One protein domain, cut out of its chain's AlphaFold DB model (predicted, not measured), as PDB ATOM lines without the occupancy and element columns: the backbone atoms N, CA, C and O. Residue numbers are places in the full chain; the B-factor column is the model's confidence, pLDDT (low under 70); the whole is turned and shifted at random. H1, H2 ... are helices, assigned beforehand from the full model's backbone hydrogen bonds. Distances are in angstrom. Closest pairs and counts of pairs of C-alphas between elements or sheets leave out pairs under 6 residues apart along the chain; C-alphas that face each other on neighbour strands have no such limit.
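Overview. This is residues 104 to 184 of the 312 residues of the protein "Haloacid dehalogenase-like hydrolase domain-containing protein 3-like" of Tetraselmis sp. GSL018 (UniProt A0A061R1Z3). Two helices, H2 and H3, fold back on each other as a helical hairpin closed by a long loop, residues 140 to 150; H1 crosses the first part of H2, and H4 crosses H3 and packs on H1. The printed part has 81 residues with four named helices, H1 to H4 in order along the chain, and no named strand, and its class is all helix. It is compact and rounded, with a radius of gyration of the C-alphas of 12.2 A and spans of 33 by 26 by 24 A.

Along the chain. H1, residues 107 to 117, begins at C-alpha 107 (-27.323, -38.022, 23.336) and is 15.3 A long. H2, residues 124 to 139, is the longest at 21.6 A. H3, residues 151 to 162, measures 15.9 A. H4, residues 167 to 176, measures 14.2 A and ends at C-alpha 176 (-24.421, -47.762, 20.230).

Arrangement. H1 touches H2, with residues 124 to 131 of H2 alone, at a steep tilt of 63 degrees, opposite ways; the closest C-alphas, of Ala 108 and Asn 128, are 5.1 A apart. H2 and H3, a hairpin, touch at 34.8 degrees, a shallow tilt only just short of steep, opposite ways; the C-alphas of Tyr 131 and Ser 161 come closest, at 4.5 A. H1 and H3 only just touch, with 3 pairs of C-alphas within 8 A and with Ile 162 alone of H3; they are about perpendicular at 78 degrees, and the closest C-alphas, of Tyr 111 and Ile 162, are 6.9 A apart. H4 touches H3, with residues 154 to 159 of H3 alone, about perpendicular at 73 degrees; the closest C-alphas, of Arg 155 and Phe 170, are 6.6 A apart. H4 touches H1 at a steep tilt of 50 degrees, opposite ways, closest at the C-alphas of Met 114 and Val 169, 6.2 A. H2 and H4 are apart. In H1, H3 and H4 every O i to N i+4 pair is within hydrogen-bond range; in H2, 11 of 12 are.

Size, cuts and confidence. The C-alphas of Gly 119 and Asp 142 are the two farthest apart, at 34.3 A, while those of Ala 104 and Arg 184, the first and last printed, are 5.1 A apart. The printed part has no cut. The link from H2 to H3 is long, H1 to H2 short and H3 to H4 tight. Mean pLDDT of the printed part is 89.0, and residues 140 to 148 are under 70.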
ATOM      1  N   ALA A 104     -30.945 -40.057  16.009       91.69
ATOM      2  CA  ALA A 104     -32.307 -40.588  16.098       91.69
ATOM      3  C   ALA A 104     -32.889 -40.409  17.510       91.69
ATOM      4  O   ALA A 104     -34.103 -40.291  17.688       91.69
ATOM      5  N   ILE A 105     -32.007 -40.403  18.512       90.94
ATOM      6  CA  ILE A 105     -32.296 -40.229  19.931       90.94
ATOM      7  C   ILE A 105     -31.243 -39.262  20.473       90.94
ATOM      8  O   ILE A 105     -30.057 -39.501  20.270       90.94
ATOM      9  N   GLY A 106     -31.660 -38.201  21.169       90.38
ATOM     10  CA  GLY A 106     -30.722 -37.232  21.749       90.38
ATOM     11  C   GLY A 106     -29.710 -37.888  22.694       90.38
ATOM     12  O   GLY A 106     -30.044 -38.827  23.425       90.38
ATOM     13  N   GLU A 107     -28.479 -37.385  22.697       91.56
ATOM     14  CA  GLU A 107     -27.323 -38.022  23.336       91.56
ATOM     15  C   GLU A 107     -27.535 -38.229  24.833       91.56
ATOM     16  O   GLU A 107     -27.324 -39.325  25.353       91.56
ATOM     17  N   ALA A 108     -28.068 -37.218  25.520       95.19
ATOM     18  CA  ALA A 108     -28.352 -37.309  26.947       95.19
ATOM     19  C   ALA A 108     -29.346 -38.428  27.293       95.19
ATOM     20  O   ALA A 108     -29.198 -39.098  28.317       95.19
ATOM     21  N   LYS A 109     -30.323 -38.683  26.415       96.12
ATOM     22  CA  LYS A 109     -31.297 -39.762  26.584       96.12
ATOM     23  C   LYS A 109     -30.667 -41.133  26.353       96.12
ATOM     24  O   LYS A 109     -30.950 -42.063  27.107       96.12
ATOM     25  N   VAL A 110     -29.786 -41.260  25.357       96.19
ATOM     26  CA  VAL A 110     -28.995 -42.482  25.132       96.19
ATOM     27  C   VAL A 110     -28.121 -42.776  26.350       96.19
ATOM     28  O   VAL A 110     -28.148 -43.888  26.875       96.19
ATOM     29  N   TYR A 111     -27.401 -41.775  26.851       97.12
ATOM     30  CA  TYR A 111     -26.500 -41.920  27.992       97.12
ATOM     31  C   TYR A 111     -27.279 -42.299  29.257       97.12
ATOM     32  O   TYR A 111     -26.892 -43.225  29.968       97.12
ATOM     33  N   ALA A 112     -28.422 -41.651  29.507       97.62
ATOM     34  CA  ALA A 112     -29.294 -41.989  30.627       97.62
ATOM     35  C   ALA A 112     -29.862 -43.410  30.526       97.62
ATOM     36  O   ALA A 112     -29.940 -44.114  31.532       97.62
ATOM     37  N   MET A 113     -30.243 -43.852  29.325       96.50
ATOM     38  CA  MET A 113     -30.699 -45.222  29.086       96.50
ATOM     39  C   MET A 113     -29.599 -46.242  29.405       96.50
ATOM     40  O   MET A 113     -29.883 -47.239  30.070       96.50
ATOM     41  N   MET A 114     -28.356 -45.986  28.984       97.25
ATOM     42  CA  MET A 114     -27.230 -46.878  29.275       97.25
ATOM     43  C   MET A 114     -26.881 -46.889  30.766       97.25
ATOM     44  O   MET A 114     -26.762 -47.966  31.340       97.25
ATOM     45  N   LEU A 115     -26.835 -45.730  31.433       97.69
ATOM     46  CA  LEU A 115     -26.663 -45.659  32.891       97.69
ATOM     47  C   LEU A 115     -27.716 -46.494  33.634       97.69
ATOM     48  O   LEU A 115     -27.364 -47.345  34.449       97.69
ATOM     49  N   ARG A 116     -29.004 -46.306  33.310       97.38
ATOM     50  CA  ARG A 116     -30.117 -47.042  33.940       97.38
ATOM     51  C   ARG A 116     -30.017 -48.548  33.695       97.38
ATOM     52  O   ARG A 116     -30.272 -49.327  34.607       97.38
ATOM     53  N   ARG A 117     -29.614 -48.966  32.489       96.25
ATOM     54  CA  ARG A 117     -29.386 -50.380  32.140       96.25
ATOM     55  C   ARG A 117     -28.291 -51.022  32.996       96.25
ATOM     56  O   ARG A 117     -28.403 -52.202  33.313       96.25
ATOM     57  N   HIS A 118     -27.275 -50.252  33.373       96.69
ATOM     58  CA  HIS A 118     -26.182 -50.677  34.254       96.69
ATOM     59  C   HIS A 118     -26.475 -50.445  35.749       96.69
ATOM     60  O   HIS A 118     -25.613 -50.666  36.590       96.69
ATOM     61  N   GLY A 119     -27.700 -50.042  36.108       97.00
ATOM     62  CA  GLY A 119     -28.131 -49.877  37.502       97.00
ATOM     63  C   GLY A 119     -27.816 -48.513  38.126       97.00
ATOM     64  O   GLY A 119     -28.029 -48.330  39.322       97.00
ATOM     65  N   TYR A 120     -27.352 -47.540  37.339       97.25
ATOM     66  CA  TYR A 120     -27.070 -46.183  37.803       97.25
ATOM     67  C   TYR A 120     -28.283 -45.256  37.654       97.25
ATOM     68  O   TYR A 120     -29.050 -45.328  36.689       97.25
ATOM     69  N   ALA A 121     -28.434 -44.325  38.599       95.56
ATOM     70  CA  ALA A 121     -29.381 -43.225  38.463       95.56
ATOM     71  C   ALA A 121     -28.944 -42.275  37.335       95.56
ATOM     72  O   ALA A 121     -27.753 -42.047  37.126       95.56
ATOM     73  N   ALA A 122     -29.911 -41.700  36.616       96.38
ATOM     74  CA  ALA A 122     -29.623 -40.809  35.498       96.38
ATOM     75  C   ALA A 122     -30.654 -39.687  35.354       96.38
ATOM     76  O   ALA A 122     -31.859 -39.949  35.245       96.38
ATOM     77  N   ASN A 123     -30.147 -38.457  35.268       96.69
ATOM     78  CA  ASN A 123     -30.890 -37.251  34.926       96.69
ATOM     79  C   ASN A 123     -30.408 -36.727  33.558       96.69
ATOM     80  O   ASN A 123     -29.227 -36.439  33.377       96.69
ATOM     81  N   GLU A 124     -31.320 -36.635  32.589       97.06
ATOM     82  CA  GLU A 124     -30.998 -36.268  31.201       97.06
ATOM     83  C   GLU A 124     -30.559 -34.799  31.071       97.06
ATOM     84  O   GLU A 124     -29.655 -34.495  30.298       97.06
ATOM     85  N   GLU A 125     -31.122 -33.887  31.864       96.38
ATOM     86  CA  GLU A 125     -30.752 -32.466  31.843       96.38
ATOM     87  C   GLU A 125     -29.328 -32.249  32.373       96.38
ATOM     88  O   GLU A 125     -28.542 -31.515  31.769       96.38
ATOM     89  N   ASP A 126     -28.965 -32.932  33.462       96.44
ATOM     90  CA  ASP A 126     -27.614 -32.901  34.026       96.44
ATOM     91  C   ASP A 126     -26.582 -33.510  33.080       96.44
ATOM     92  O   ASP A 126     -25.468 -32.994  32.965       96.44
ATOM     93  N   ILE A 127     -26.932 -34.609  32.408       97.62
ATOM     94  CA  ILE A 127     -26.062 -35.230  31.406       97.62
ATOM     95  C   ILE A 127     -25.859 -34.281  30.227       97.62
ATOM     96  O   ILE A 127     -24.720 -34.040  29.840       97.62
ATOM     97  N   ASN A 128     -26.932 -33.695  29.690       96.19
ATOM     98  CA  ASN A 128     -26.826 -32.766  28.567       96.19
ATOM     99  C   ASN A 128     -25.956 -31.553  28.922       96.19
ATOM    100  O   ASN A 128     -25.067 -31.179  28.161       96.19
ATOM    101  N   ARG A 129     -26.162 -30.959  30.105       95.88
ATOM    102  CA  ARG A 129     -25.362 -29.817  30.571       95.88
ATOM    103  C   ARG A 129     -23.874 -30.160  30.643       95.88
ATOM    104  O   ARG A 129     -23.053 -29.389  30.152       95.88
ATOM    105  N   ARG A 130     -23.535 -31.311  31.233       96.12
ATOM    106  CA  ARG A 130     -22.145 -31.778  31.356       96.12
ATOM    107  C   ARG A 130     -21.536 -32.127  30.002       96.12
ATOM    108  O   ARG A 130     -20.400 -31.747  29.756       96.12
ATOM    109  N   TYR A 131     -22.303 -32.739  29.100       94.44
ATOM    110  CA  TYR A 131     -21.866 -33.033  27.735       94.44
ATOM    111  C   TYR A 131     -21.461 -31.779  26.964       94.44
ATOM    112  O   TYR A 131     -20.378 -31.742  26.389       94.44
ATOM    113  N   GLN A 132     -22.272 -30.720  27.003       91.62
ATOM    114  CA  GLN A 132     -21.954 -29.474  26.294       91.62
ATOM    115  C   GLN A 132     -20.654 -28.820  26.789       91.62
ATOM    116  O   GLN A 132     -19.925 -28.217  25.998       91.62
ATOM    117  N   VAL A 133     -20.364 -28.927  28.089       91.50
ATOM    118  CA  VAL A 133     -19.114 -28.434  28.687       91.50
ATOM    119  C   VAL A 133     -17.952 -29.345  28.299       91.50
ATOM    120  O   VAL A 133     -16.999 -28.884  27.675       91.50
ATOM    121  N   SER A 134     -18.077 -30.640  28.575       90.50
ATOM    122  CA  SER A 134     -17.020 -31.626  28.362       90.50
ATOM    123  C   SER A 134     -16.621 -31.743  26.888       90.50
ATOM    124  O   SER A 134     -15.439 -31.671  26.554       90.50
ATOM    125  N   TYR A 135     -17.590 -31.807  25.967       88.38
ATOM    126  CA  TYR A 135     -17.299 -31.821  24.535       88.38
ATOM    127  C   TYR A 135     -16.518 -30.574  24.105       88.38
ATOM    128  O   TYR A 135     -15.574 -30.684  23.327       88.38
ATOM    129  N   ARG A 136     -16.867 -29.386  24.618       85.94
ATOM    130  CA  ARG A 136     -16.160 -28.138  24.293       85.94
ATOM    131  C   ARG A 136     -14.721 -28.154  24.802       85.94
ATOM    132  O   ARG A 136     -13.826 -27.818  24.034       85.94
ATOM    133  N   GLU A 137     -14.514 -28.540  26.057       84.75
ATOM    134  CA  GLU A 137     -13.199 -28.558  26.709       84.75
ATOM    135  C   GLU A 137     -12.258 -29.574  26.054       84.75
ATOM    136  O   GLU A 137     -11.153 -29.223  25.631       84.75
ATOM    137  N   HIS A 138     -12.721 -30.812  25.858       78.44
ATOM    138  CA  HIS A 138     -11.906 -31.848  25.221       78.44
ATOM    139  C   HIS A 138     -11.685 -31.581  23.737       78.44
ATOM    140  O   HIS A 138     -10.629 -31.926  23.212       78.44
ATOM    141  N   LYS A 139     -12.637 -30.950  23.032       70.44
ATOM    142  CA  LYS A 139     -12.462 -30.609  21.608       70.44
ATOM    143  C   LYS A 139     -11.364 -29.573  21.392       70.44
ATOM    144  O   LYS A 139     -10.751 -29.563  20.331       70.44
ATOM    145  N   THR A 140     -11.126 -28.706  22.371       63.00
ATOM    146  CA  THR A 140     -10.030 -27.728  22.325       63.00
ATOM    147  C   THR A 140      -8.680 -28.303  22.749       63.00
ATOM    148  O   THR A 140      -7.673 -27.610  22.642       63.00
ATOM    149  N   SER A 141      -8.643 -29.552  23.221       60.47
ATOM    150  CA  SER A 141      -7.408 -30.226  23.604       60.47
ATOM    151  C   SER A 141      -6.782 -30.933  22.399       60.47
ATOM    152  O   SER A 141      -7.298 -31.945  21.916       60.47
ATOM    153  N   ASP A 142      -5.630 -30.438  21.941       55.94
ATOM    154  CA  ASP A 142      -4.877 -30.998  20.805       55.94
ATOM    155  C   ASP A 142      -4.336 -32.424  21.059       55.94
ATOM    156  O   ASP A 142      -3.793 -33.059  20.154       55.94
ATOM    157  N   THR A 143      -4.473 -32.960  22.278       56.47
ATOM    158  CA  THR A 143      -3.802 -34.197  22.711       56.47
ATOM    159  C   THR A 143      -4.642 -35.471  22.624       56.47
ATOM    160  O   THR A 143      -4.061 -36.550  22.682       56.47
ATOM    161  N   LEU A 144      -5.973 -35.399  22.476       56.22
ATOM    162  CA  LEU A 144      -6.838 -36.594  22.573       56.22
ATOM    163  C   LEU A 144      -7.606 -36.938  21.296       56.22
ATOM    164  O   LEU A 144      -7.870 -38.112  21.039       56.22
ATOM    165  N   ARG A 145      -7.966 -35.943  20.482       60.34
ATOM    166  CA  ARG A 145      -8.937 -36.128  19.390       60.34
ATOM    167  C   ARG A 145      -8.444 -37.023  18.241       60.34
ATOM    168  O   ARG A 145      -9.272 -37.579  17.528       60.34
ATOM    169  N   TYR A 146      -7.129 -37.227  18.117       56.78
ATOM    170  CA  TYR A 146      -6.502 -38.021  17.044       56.78
ATOM    171  C   TYR A 146      -5.517 -39.093  17.537       56.78
ATOM    172  O   TYR A 146      -4.708 -39.596  16.758       56.78
ATOM    173  N   VAL A 147      -5.546 -39.450  18.824       57.06
ATOM    174  CA  VAL A 147      -4.751 -40.582  19.325       57.06
ATOM    175  C   VAL A 147      -5.527 -41.874  19.066       57.06
ATOM    176  O   VAL A 147      -6.628 -42.062  19.582       57.06
ATOM    177  N   GLY A 148      -4.957 -42.763  18.249       66.62
ATOM    178  CA  GLY A 148      -5.582 -44.037  17.885       66.62
ATOM    179  C   GLY A 148      -6.843 -43.854  17.034       66.62
ATOM    180  O   GLY A 148      -6.807 -43.230  15.979       66.62
ATOM    181  N   ASP A 149      -7.956 -44.417  17.491       70.44
ATOM    182  CA  ASP A 149      -9.284 -44.339  16.872       70.44
ATOM    183  C   ASP A 149     -10.153 -43.202  17.449       70.44
ATOM    184  O   ASP A 149     -11.360 -43.178  17.225       70.44
ATOM    185  N   GLY A 150      -9.574 -42.281  18.232       79.25
ATOM    186  CA  GLY A 150     -10.318 -41.210  18.908       79.25
ATOM    187  C   GLY A 150     -11.207 -41.700  20.058       79.25
ATOM    188  O   GLY A 150     -11.962 -40.915  20.637       79.25
ATOM    189  N   LYS A 151     -11.136 -42.984  20.432       86.38
ATOM    190  CA  LYS A 151     -11.946 -43.556  21.513       86.38
ATOM    191  C   LYS A 151     -11.612 -42.962  22.874       86.38
ATOM    192  O   LYS A 151     -12.529 -42.756  23.660       86.38
ATOM    193  N   GLU A 152     -10.349 -42.625  23.143       86.75
ATOM    194  CA  GLU A 152      -9.955 -41.968  24.401       86.75
ATOM    195  C   GLU A 152     -10.570 -40.572  24.545       86.75
ATOM    196  O   GLU A 152     -11.057 -40.224  25.620       86.75
ATOM    197  N   PHE A 153     -10.632 -39.804  23.453       87.44
ATOM    198  CA  PHE A 153     -11.360 -38.536  23.426       87.44
ATOM    199  C   PHE A 153     -12.829 -38.746  23.800       87.44
ATOM    200  O   PHE A 153     -13.347 -38.085  24.699       87.44
ATOM    201  N   TRP A 154     -13.500 -39.704  23.152       90.19
ATOM    202  CA  TRP A 154     -14.900 -39.990  23.453       90.19
ATOM    203  C   TRP A 154     -15.094 -40.539  24.863       90.19
ATOM    204  O   TRP A 154     -16.109 -40.237  25.482       90.19
ATOM    205  N   ARG A 155     -14.137 -41.301  25.397       92.44
ATOM    206  CA  ARG A 155     -14.178 -41.795  26.775       92.44
ATOM    207  C   ARG A 155     -14.167 -40.649  27.765       92.44
ATOM    208  O   ARG A 155     -15.044 -40.624  28.621       92.44
ATOM    209  N   ALA A 156     -13.253 -39.697  27.608       91.12
ATOM    210  CA  ALA A 156     -13.199 -38.516  28.461       91.12
ATOM    211  C   ALA A 156     -14.511 -37.717  28.387       91.12
ATOM    212  O   ALA A 156     -15.144 -37.471  29.414       91.12
ATOM    213  N   VAL A 157     -14.991 -37.435  27.167       92.62
ATOM    214  CA  VAL A 157     -16.257 -36.713  26.960       92.62
ATOM    215  C   VAL A 157     -17.429 -37.428  27.628       92.62
ATOM    216  O   VAL A 157     -18.200 -36.819  28.371       92.62
ATOM    217  N   VAL A 158     -17.583 -38.730  27.380       95.31
ATOM    218  CA  VAL A 158     -18.694 -39.520  27.917       95.31
ATOM    219  C   VAL A 158     -18.612 -39.594  29.436       95.31
ATOM    220  O   VAL A 158     -19.619 -39.322  30.080       95.31
ATOM    221  N   GLN A 159     -17.450 -39.927  30.008       95.12
ATOM    222  CA  GLN A 159     -17.275 -40.103  31.455       95.12
ATOM    223  C   GLN A 159     -17.616 -38.833  32.234       95.12
ATOM    224  O   GLN A 159     -18.367 -38.911  33.209       95.12
ATOM    225  N   ASP A 160     -17.169 -37.669  31.767       94.44
ATOM    226  CA  ASP A 160     -17.528 -36.380  32.364       94.44
ATOM    227  C   ASP A 160     -19.028 -36.089  32.221       94.44
ATOM    228  O   ASP A 160     -19.683 -35.622  33.158       94.44
ATOM    229  N   SER A 161     -19.599 -36.413  31.055       96.31
ATOM    230  CA  SER A 161     -21.026 -36.215  30.767       96.31
ATOM    231  C   SER A 161     -21.921 -37.034  31.692       96.31
ATOM    232  O   SER A 161     -22.943 -36.542  32.170       96.31
ATOM    233  N   ILE A 162     -21.553 -38.291  31.948       96.06
ATOM    234  CA  ILE A 162     -22.346 -39.208  32.771       96.06
ATOM    235  C   ILE A 162     -21.984 -39.122  34.258       96.06
ATOM    236  O   ILE A 162     -22.841 -39.368  35.105       96.06
ATOM    237  N   GLY A 163     -20.770 -38.682  34.603       94.50
ATOM    238  CA  GLY A 163     -20.243 -38.682  35.974       94.50
ATOM    239  C   GLY A 163     -20.027 -40.094  36.520       94.50
ATOM    240  O   GLY A 163     -20.233 -40.340  37.705       94.50
ATOM    241  N   CYS A 164     -19.684 -41.030  35.641       93.00
ATOM    242  CA  CYS A 164     -19.486 -42.442  35.937       93.00
ATOM    243  C   CYS A 164     -18.247 -42.921  35.182       93.00
ATOM    244  O   CYS A 164     -18.094 -42.651  33.991       93.00
ATOM    245  N   THR A 165     -17.365 -43.626  35.883       94.25
ATOM    246  CA  THR A 165     -16.110 -44.153  35.337       94.25
ATOM    247  C   THR A 165     -16.177 -45.646  35.019       94.25
ATOM    248  O   THR A 165     -15.166 -46.204  34.600       94.25
ATOM    249  N   ASP A 166     -17.343 -46.291  35.180       94.94
ATOM    250  CA  ASP A 166     -17.549 -47.694  34.812       94.94
ATOM    251  C   ASP A 166     -17.262 -47.892  33.309       94.94
ATOM    252  O   ASP A 166     -17.976 -47.339  32.460       94.94
ATOM    253  N   PRO A 167     -16.230 -48.683  32.957       94.69
ATOM    254  CA  PRO A 167     -15.865 -48.912  31.567       94.69
ATOM    255  C   PRO A 167     -16.995 -49.533  30.743       94.69
ATOM    256  O   PRO A 167     -17.116 -49.225  29.562       94.69
ATOM    257  N   SER A 168     -17.843 -50.376  31.339       96.44
ATOM    258  CA  SER A 168     -18.910 -51.073  30.616       96.44
ATOM    259  C   SER A 168     -20.016 -50.131  30.138       96.44
ATOM    260  O   SER A 168     -20.535 -50.313  29.034       96.44
ATOM    261  N   VAL A 169     -20.313 -49.073  30.903       96.88
ATOM    262  CA  VAL A 169     -21.258 -48.023  30.487       96.88
ATOM    263  C   VAL A 169     -20.715 -47.286  29.265       96.88
ATOM    264  O   VAL A 169     -21.438 -47.100  28.286       96.88
ATOM    265  N   PHE A 170     -19.435 -46.903  29.298       96.25
ATOM    266  CA  PHE A 170     -18.789 -46.256  28.160       96.25
ATOM    267  C   PHE A 170     -18.779 -47.156  26.921       96.25
ATOM    268  O   PHE A 170     -19.154 -46.699  25.846       96.25
ATOM    269  N   GLU A 171     -18.381 -48.422  27.056       95.25
ATOM    270  CA  GLU A 171     -18.296 -49.343  25.919       95.25
ATOM    271  C   GLU A 171     -19.668 -49.576  25.261       95.25
ATOM    272  O   GLU A 171     -19.761 -49.598  24.030       95.25
ATOM    273  N   ASP A 172     -20.749 -49.671  26.045       95.44
ATOM    274  CA  ASP A 172     -22.111 -49.792  25.509       95.44
ATOM    275  C   ASP A 172     -22.574 -48.505  24.800       95.44
ATOM    276  O   ASP A 172     -23.182 -48.586  23.728       95.44
ATOM    277  N   ILE A 173     -22.262 -47.320  25.345       95.50
ATOM    278  CA  ILE A 173     -22.540 -46.029  24.688       95.50
ATOM    279  C   ILE A 173     -21.751 -45.920  23.380       95.50
ATOM    280  O   ILE A 173     -22.322 -45.625  22.332       95.50
ATOM    281  N   TYR A 174     -20.445 -46.177  23.423       93.19
ATOM    282  CA  TYR A 174     -19.556 -46.066  22.272       93.19
ATOM    283  C   TYR A 174     -19.993 -47.001  21.137       93.19
ATOM    284  O   TYR A 174     -20.091 -46.566  19.989       93.19
ATOM    285  N   SER A 175     -20.355 -48.244  21.476       92.19
ATOM    286  CA  SER A 175     -20.874 -49.237  20.524       92.19
ATOM    287  C   SER A 175     -22.245 -48.862  19.957       92.19
ATOM    288  O   SER A 175     -22.554 -49.204  18.820       92.19
ATOM    289  N   PHE A 176     -23.102 -48.174  20.721       93.38
ATOM    290  CA  PHE A 176     -24.421 -47.762  20.230       93.38
ATOM    291  C   PHE A 176     -24.312 -46.834  19.016       93.38
ATOM    292  O   PHE A 176     -25.045 -47.020  18.047       93.38
ATOM    293  N   TYR A 177     -23.368 -45.888  19.027       91.81
ATOM    294  CA  TYR A 177     -23.176 -44.935  17.927       91.81
ATOM    295  C   TYR A 177     -22.564 -45.544  16.656       91.81
ATOM    296  O   TYR A 177     -22.561 -44.897  15.610       91.81
ATOM    297  N   GLU A 178     -22.113 -46.797  16.697       89.75
ATOM    298  CA  GLU A 178     -21.746 -47.561  15.496       89.75
ATOM    299  C   GLU A 178     -22.971 -48.132  14.771       89.75
ATOM    300  O   GLU A 178     -22.884 -48.543  13.614       89.75
ATOM    301  N   LEU A 179     -24.127 -48.173  15.439       90.25
ATOM    302  CA  LEU A 179     -25.329 -48.790  14.901       90.25
ATOM    303  C   LEU A 179     -26.140 -47.790  14.070       90.25
ATOM    304  O   LEU A 179     -26.340 -46.651  14.498       90.25
ATOM    305  N   PRO A 180     -26.764 -48.233  12.962       90.19
ATOM    306  CA  PRO A 180     -27.707 -47.406  12.210       90.19
ATOM    307  C   PRO A 180     -28.842 -46.843  13.072       90.19
ATOM    308  O   PRO A 180     -29.333 -45.753  12.814       90.19
ATOM    309  N   ALA A 181     -29.248 -47.567  14.118       90.44
ATOM    310  CA  ALA A 181     -30.320 -47.158  15.024       90.44
ATOM    311  C   ALA A 181     -30.014 -45.872  15.817       90.44
ATOM    312  O   ALA A 181     -30.946 -45.248  16.323       90.44
ATOM    313  N   ALA A 182     -28.744 -45.471  15.924       92.56
ATOM    314  CA  ALA A 182     -28.362 -44.211  16.555       92.56
ATOM    315  C   ALA A 182     -28.641 -42.990  15.666       92.56
ATOM    316  O   ALA A 182     -28.697 -41.868  16.171       92.56
ATOM    317  N   TRP A 183     -28.867 -43.188  14.362       94.81
ATOM    318  CA  TRP A 183     -28.893 -42.104  13.389       94.81
ATOM    319  C   TRP A 183     -30.125 -42.142  12.494       94.81
ATOM    320  O   TRP A 183     -30.719 -43.182  12.211       94.81
ATOM    321  N   ARG A 184     -30.495 -40.968  11.998       94.56
ATOM    322  CA  ARG A 184     -31.578 -40.770  11.049       94.56
ATOM    323  C   ARG A 184     -31.052 -40.006   9.847       94.56
ATOM    324  O   ARG A 184     -30.531 -38.900   9.989       94.56
TER     325      ARG A 184